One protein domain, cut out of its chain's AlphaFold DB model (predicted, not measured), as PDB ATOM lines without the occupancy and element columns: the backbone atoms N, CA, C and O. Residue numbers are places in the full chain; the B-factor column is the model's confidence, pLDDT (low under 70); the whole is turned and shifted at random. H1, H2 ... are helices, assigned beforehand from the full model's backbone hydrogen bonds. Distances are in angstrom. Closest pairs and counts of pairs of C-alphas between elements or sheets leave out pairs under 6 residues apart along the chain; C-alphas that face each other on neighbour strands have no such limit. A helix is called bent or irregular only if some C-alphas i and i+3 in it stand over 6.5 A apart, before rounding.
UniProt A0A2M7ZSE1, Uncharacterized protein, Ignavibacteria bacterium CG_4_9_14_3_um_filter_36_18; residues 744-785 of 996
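AT A GLANCE: This is residues 744 to 785 of the 996 residues of an uncharacterized protein of Ignavibacteria bacterium CG_4_9_14_3_um_filter_36_18 (UniProt A0A2M7ZSE1). Three helices make a small up-and-down bundle: H2 packs against both of the others, the short H1 is beside its first part in the chain, and H3 runs back along another side of it. Seen end on, the three make a triangle, with the side between H1 and H3 less tightly closed than the other two. The printed part has 42 residues with three named helices, in the order H1, H2, H3, and no named strand, and its class is all helix. It is compact, with a radius of gyration of the C-alphas of 9.3 A, and the C-alphas span 25 by 18 by 12 A along their three main axes.

IN THESE COORDINATES: H2 is made of residues 754 to 767 and measures 19.9 A from first to last C-alpha; it begins with C-alpha 754 at (542.577, 392.668, 340.617) and ends with C-alpha 767 at (538.436, 394.615, 321.209). H3 is made of residues 771 to 784, also 14 residues, and measures 19.6 A; its last C-alpha, that of Lys 784, is at (547.617, 383.331, 341.576). H1 is made of residues 744 to 750 and measures 10.0 A, beginning with C-alpha 744 at (547.627, 399.441, 332.576). No helix is bent or irregular.

HOW THE PARTS SIT: H2 touches both H1 and H3. H2 and H3 form a helical hairpin, running opposite ways at a shallow tilt of 24 degrees, with centres 10.1 A apart. Their closest C-alphas are those of Tyr 761 and Ala 774, at 4.9 A. H1 and H2 form a second helical hairpin, running opposite ways at a shallow tilt of 25 degrees, with centres 10.5 A apart. Their closest C-alphas are those of Gly 745 and Ala 757, at 4.7 A. H1 and H3 are near each other: no pair of their C-alphas is within 8 A, but 5 pairs are within 10 A. In H1, H2 and H3 every O i to N i+4 pair is within hydrogen-bond range.

THE WHOLE: The two C-alphas farthest apart are those of Gly 752 and Asp 768, at 25.4 A. The C-alphas of the first and last printed residues, Asn 744 and Tyr 785, are 18.2 A apart. The printed part has no cut. The links from H1 to H2 and from H2 to H3 are both tight, with three residues each, and no link is long. The mean pLDDT of the printed part is 86.2, and no printed residue is under 70; by helix the mean is 92 in H2, 86 in H3 and 78 in H1.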
ATOM      1  N   ASN A 744     548.728 399.065 331.699       75.38
ATOM      2  CA  ASN A 744     547.627 399.441 332.576       75.38
ATOM      3  C   ASN A 744     547.084 398.233 333.347       75.38
ATOM      4  O   ASN A 744     546.880 398.321 334.555       75.38
ATOM      5  N   GLY A 745     546.929 397.081 332.686       78.56
ATOM      6  CA  GLY A 745     546.506 395.842 333.342       78.56
ATOM      7  C   GLY A 745     547.499 395.355 334.399       78.56
ATOM      8  O   GLY A 745     547.094 395.018 335.511       78.56
ATOM      9  N   ILE A 746     548.800 395.383 334.082       75.56
ATOM     10  CA  ILE A 746     549.876 394.940 334.987       75.56
ATOM     11  C   ILE A 746     549.959 395.855 336.218       75.56
ATOM     12  O   ILE A 746     550.036 395.379 337.350       75.56
ATOM     13  N   ILE A 747     549.895 397.174 336.012       74.06
ATOM     14  CA  ILE A 747     549.906 398.175 337.087       74.06
ATOM     15  C   ILE A 747     548.701 397.972 338.013       74.06
ATOM     16  O   ILE A 747     548.855 397.987 339.235       74.06
ATOM     17  N   LEU A 748     547.506 397.763 337.450       82.56
ATOM     18  CA  LEU A 748     546.297 397.489 338.229       82.56
ATOM     19  C   LEU A 748     546.443 396.209 339.059       82.56
ATOM     20  O   LEU A 748     546.066 396.200 340.229       82.56
ATOM     21  N   GLU A 749     547.022 395.150 338.486       84.12
ATOM     22  CA  GLU A 749     547.290 393.907 339.212       84.12
ATOM     23  C   GLU A 749     548.231 394.151 340.405       84.12
ATOM     24  O   GLU A 749     547.906 393.773 341.530       84.12
ATOM     25  N   ARG A 750     549.353 394.855 340.191       74.69
ATOM     26  CA  ARG A 750     550.339 395.178 341.241       74.69
ATOM     27  C   ARG A 750     549.780 396.062 342.352       74.69
ATOM     28  O   ARG A 750     550.121 395.867 343.514       74.69
ATOM     29  N   LYS A 751     548.887 396.999 342.020       78.88
ATOM     30  CA  LYS A 751     548.161 397.820 343.007       78.88
ATOM     31  C   LYS A 751     547.155 397.009 343.840       78.88
ATOM     32  O   LYS A 751     546.511 397.565 344.725       78.88
ATOM     33  N   GLY A 752     546.987 395.714 343.561       84.31
ATOM     34  CA  GLY A 752     545.977 394.865 344.191       84.31
ATOM     35  C   GLY A 752     544.564 395.114 343.654       84.31
ATOM     36  O   GLY A 752     543.595 394.553 344.164       84.31
ATOM     37  N   GLU A 753     544.412 395.912 342.593       91.38
ATOM     38  CA  GLU A 753     543.131 396.235 341.964       91.38
ATOM     39  C   GLU A 753     542.701 395.134 340.975       91.38
ATOM     40  O   GLU A 753     542.343 395.389 339.822       91.38
ATOM     41  N   ILE A 754     542.705 393.881 341.444       94.38
ATOM     42  CA  ILE A 754     542.577 392.668 340.617       94.38
ATOM     43  C   ILE A 754     541.313 392.679 339.747       94.38
ATOM     44  O   ILE A 754     541.347 392.272 338.591       94.38
ATOM     45  N   ASN A 755     540.188 393.198 340.251       95.19
ATOM     46  CA  ASN A 755     538.946 393.283 339.469       95.19
ATOM     47  C   ASN A 755     539.056 394.245 338.279       95.19
ATOM     48  O   ASN A 755     538.494 393.969 337.218       95.19
ATOM     49  N   LYS A 756     539.775 395.363 338.445       92.69
ATOM     50  CA  LYS A 756     540.009 396.312 337.354       92.69
ATOM     51  C   LYS A 756     540.988 395.729 336.340       92.69
ATOM     52  O   LYS A 756     540.736 395.856 335.148       92.69
ATOM     53  N   ALA A 757     542.024 395.024 336.801       91.06
ATOM     54  CA  ALA A 757     542.941 394.292 335.927       91.06
ATOM     55  C   ALA A 757     542.203 393.223 335.098       91.06
ATOM     56  O   ALA A 757     542.322 393.196 333.877       91.06
ATOM     57  N   ILE A 758     541.354 392.401 335.732       95.44
ATOM     58  CA  ILE A 758     540.511 391.418 335.030       95.44
ATOM     59  C   ILE A 758     539.642 392.103 333.976       95.44
ATOM     60  O   ILE A 758     539.566 391.617 332.851       95.44
ATOM     61  N   LYS A 759     538.972 393.208 334.327       94.69
ATOM     62  CA  LYS A 759     538.137 393.949 333.375       94.69
ATOM     63  C   LYS A 759     538.967 394.424 332.181       94.69
ATOM     64  O   LYS A 759     538.594 394.137 331.056       94.69
ATOM     65  N   PHE A 760     540.111 395.049 332.440       91.69
ATOM     66  CA  PHE A 760     541.024 395.529 331.408       91.69
ATOM     67  C   PHE A 760     541.427 394.420 330.422       91.69
ATOM     68  O   PHE A 760     541.294 394.588 329.214       91.69
ATOM     69  N   TYR A 761     541.843 393.250 330.916       91.38
ATOM     70  CA  TYR A 761     542.206 392.133 330.037       91.38
ATOM     71  C   TYR A 761     541.006 391.564 329.265       91.38
ATOM     72  O   TYR A 761     541.154 391.148 328.120       91.38
ATOM     73  N   LYS A 762     539.803 391.564 329.853       93.81
ATOM     74  CA  LYS A 762     538.577 391.185 329.130       93.81
ATOM     75  C   LYS A 762     538.228 392.180 328.024       93.81
ATOM     76  O   LYS A 762     537.775 391.742 326.969       93.81
ATOM     77  N   ASP A 763     538.447 393.472 328.262       90.50
ATOM     78  CA  ASP A 763     538.213 394.534 327.283       90.50
ATOM     79  C   ASP A 763     539.184 394.379 326.094       90.50
ATOM     80  O   ASP A 763     538.734 394.365 324.953       90.50
ATOM     81  N   LEU A 764     540.470 394.081 326.343       87.12
ATOM     82  CA  LEU A 764     541.443 393.742 325.288       87.12
ATOM     83  C   LEU A 764     540.999 392.548 324.423       87.12
ATOM     84  O   LEU A 764     541.065 392.598 323.195       87.12
ATOM     85  N   ILE A 765     540.488 391.481 325.049       89.88
ATOM     86  CA  ILE A 765     539.966 390.307 324.327       89.88
ATOM     87  C   ILE A 765     538.736 390.675 323.490       89.88
ATOM     88  O   ILE A 765     538.586 390.185 322.372       89.88
ATOM     89  N   HIS A 766     537.844 391.510 324.028       88.69
ATOM     90  CA  HIS A 766     536.636 391.959 323.339       88.69
ATOM     91  C   HIS A 766     536.957 392.854 322.134       88.69
ATOM     92  O   HIS A 766     536.322 392.726 321.090       88.69
ATOM     93  N   GLU A 767     537.949 393.732 322.272       86.62
ATOM     94  CA  GLU A 767     538.436 394.615 321.209       86.62
ATOM     95  C   GLU A 767     539.347 393.897 320.204       86.62
ATOM     96  O   GLU A 767     539.688 394.472 319.173       86.62
ATOM     97  N   ASP A 768     539.683 392.628 320.467       85.19
ATOM     98  CA  ASP A 768     540.528 391.783 319.622       85.19
ATOM     99  C   ASP A 768     541.968 392.318 319.485       85.19
ATOM    100  O   ASP A 768     542.614 392.208 318.440       85.19
ATOM    101  N   ILE A 769     542.474 392.884 320.586       78.62
ATOM    102  CA  ILE A 769     543.794 393.504 320.706       78.62
ATOM    103  C   ILE A 769     544.611 392.720 321.740       78.62
ATOM    104  O   ILE A 769     544.151 392.483 322.853       78.62
ATOM    105  N   TYR A 770     545.832 392.304 321.383       77.06
ATOM    106  CA  TYR A 770     546.761 391.579 322.273       77.06
ATOM    107  C   TYR A 770     546.123 390.397 323.027       77.06
ATOM    108  O   TYR A 770     546.388 390.157 324.206       77.06
ATOM    109  N   VAL A 771     545.262 389.652 322.329       83.00
ATOM    110  CA  VAL A 771     544.428 388.595 322.920       83.00
ATOM    111  C   VAL A 771     545.262 387.521 323.619       83.00
ATOM    112  O   VAL A 771     544.883 387.059 324.691       83.00
ATOM    113  N   ASP A 772     546.413 387.159 323.058       77.75
ATOM    114  CA  ASP A 772     547.284 386.103 323.589       77.75
ATOM    115  C   ASP A 772     547.823 386.463 324.968       77.75
ATOM    116  O   ASP A 772     547.658 385.708 325.928       77.75
ATOM    117  N   PHE A 773     548.350 387.679 325.077       78.44
ATOM    118  CA  PHE A 773     548.802 388.255 326.331       78.44
ATOM    119  C   PHE A 773     547.662 388.353 327.354       78.44
ATOM    120  O   PHE A 773     547.806 387.924 328.500       78.44
ATOM    121  N   ALA A 774     546.500 388.874 326.948       86.12
ATOM    122  CA  ALA A 774     545.357 389.035 327.842       86.12
ATOM    123  C   ALA A 774     544.831 387.685 328.369       86.12
ATOM    124  O   ALA A 774     544.494 387.568 329.550       86.12
ATOM    125  N   LEU A 775     544.794 386.647 327.528       88.06
ATOM    126  CA  LEU A 775     544.403 385.296 327.930       88.06
ATOM    127  C   LEU A 775     545.410 384.674 328.901       88.06
ATOM    128  O   LEU A 775     544.987 384.122 329.919       88.06
ATOM    129  N   ALA A 776     546.712 384.803 328.628       81.94
ATOM    130  CA  ALA A 776     547.765 384.338 329.527       81.94
ATOM    131  C   ALA A 776     547.677 385.028 330.898       81.94
ATOM    132  O   ALA A 776     547.679 384.359 331.931       81.94
ATOM    133  N   LYS A 777     547.481 386.354 330.927       86.50
ATOM    134  CA  LYS A 777     547.311 387.121 332.173       86.50
ATOM    135  C   LYS A 777     546.033 386.781 332.932       86.50
ATOM    136  O   LYS A 777     546.061 386.704 334.158       86.50
ATOM    137  N   LEU A 778     544.911 386.534 332.256       91.19
ATOM    138  CA  LEU A 778     543.705 386.051 332.937       91.19
ATOM    139  C   LEU A 778     543.906 384.645 333.519       91.19
ATOM    140  O   LEU A 778     543.398 384.358 334.603       91.19
ATOM    141  N   LEU A 779     544.641 383.770 332.829       89.50
ATOM    142  CA  LEU A 779     544.958 382.435 333.333       89.50
ATOM    143  C   LEU A 779     545.900 382.498 334.549       89.50
ATOM    144  O   LEU A 779     545.669 381.797 335.532       89.50
ATOM    145  N   ASP A 780     546.888 383.392 334.518       85.50
ATOM    146  CA  ASP A 780     547.751 383.717 335.657       85.50
ATOM    147  C   ASP A 780     546.926 384.179 336.868       85.50
ATOM    148  O   ASP A 780     546.985 383.588 337.947       85.50
ATOM    149  N   ILE A 781     546.053 385.175 336.669       90.31
ATOM    150  CA  ILE A 781     545.185 385.722 337.721       90.31
ATOM    151  C   ILE A 781     544.253 384.652 338.304       90.31
ATOM    152  O   ILE A 781     544.025 384.648 339.519       90.31
ATOM    153  N   LYS A 782     543.727 383.738 337.470       92.06
ATOM    154  CA  LYS A 782     542.911 382.598 337.926       92.06
ATOM    155  C   LYS A 782     543.641 381.816 339.011       92.06
ATOM    156  O   LYS A 782     543.030 381.515 340.036       92.06
ATOM    157  N   ASN A 783     544.903 381.478 338.776       87.44
ATOM    158  CA  ASN A 783     545.663 380.606 339.662       87.44
ATOM    159  C   ASN A 783     546.247 381.387 340.844       87.44
ATOM    160  O   ASN A 783     545.978 381.039 341.992       87.44
ATOM    161  N   LYS A 784     546.935 382.500 340.573       86.94
ATOM    162  CA  LYS A 784     547.617 383.331 341.576       86.94
ATOM    163  C   LYS A 784     546.682 383.920 342.636       86.94
ATOM    164  O   LYS A 784     547.059 383.996 343.801       86.94
ATOM    165  N   TYR A 785     545.468 384.326 342.253       90.31
ATOM    166  CA  TYR A 785     544.490 384.941 343.166       90.31
ATOM    167  C   TYR A 785     543.240 384.083 343.386       90.31
ATOM    168  O   TYR A 785     542.216 384.607 343.825       90.31
TER     169      TYR A 785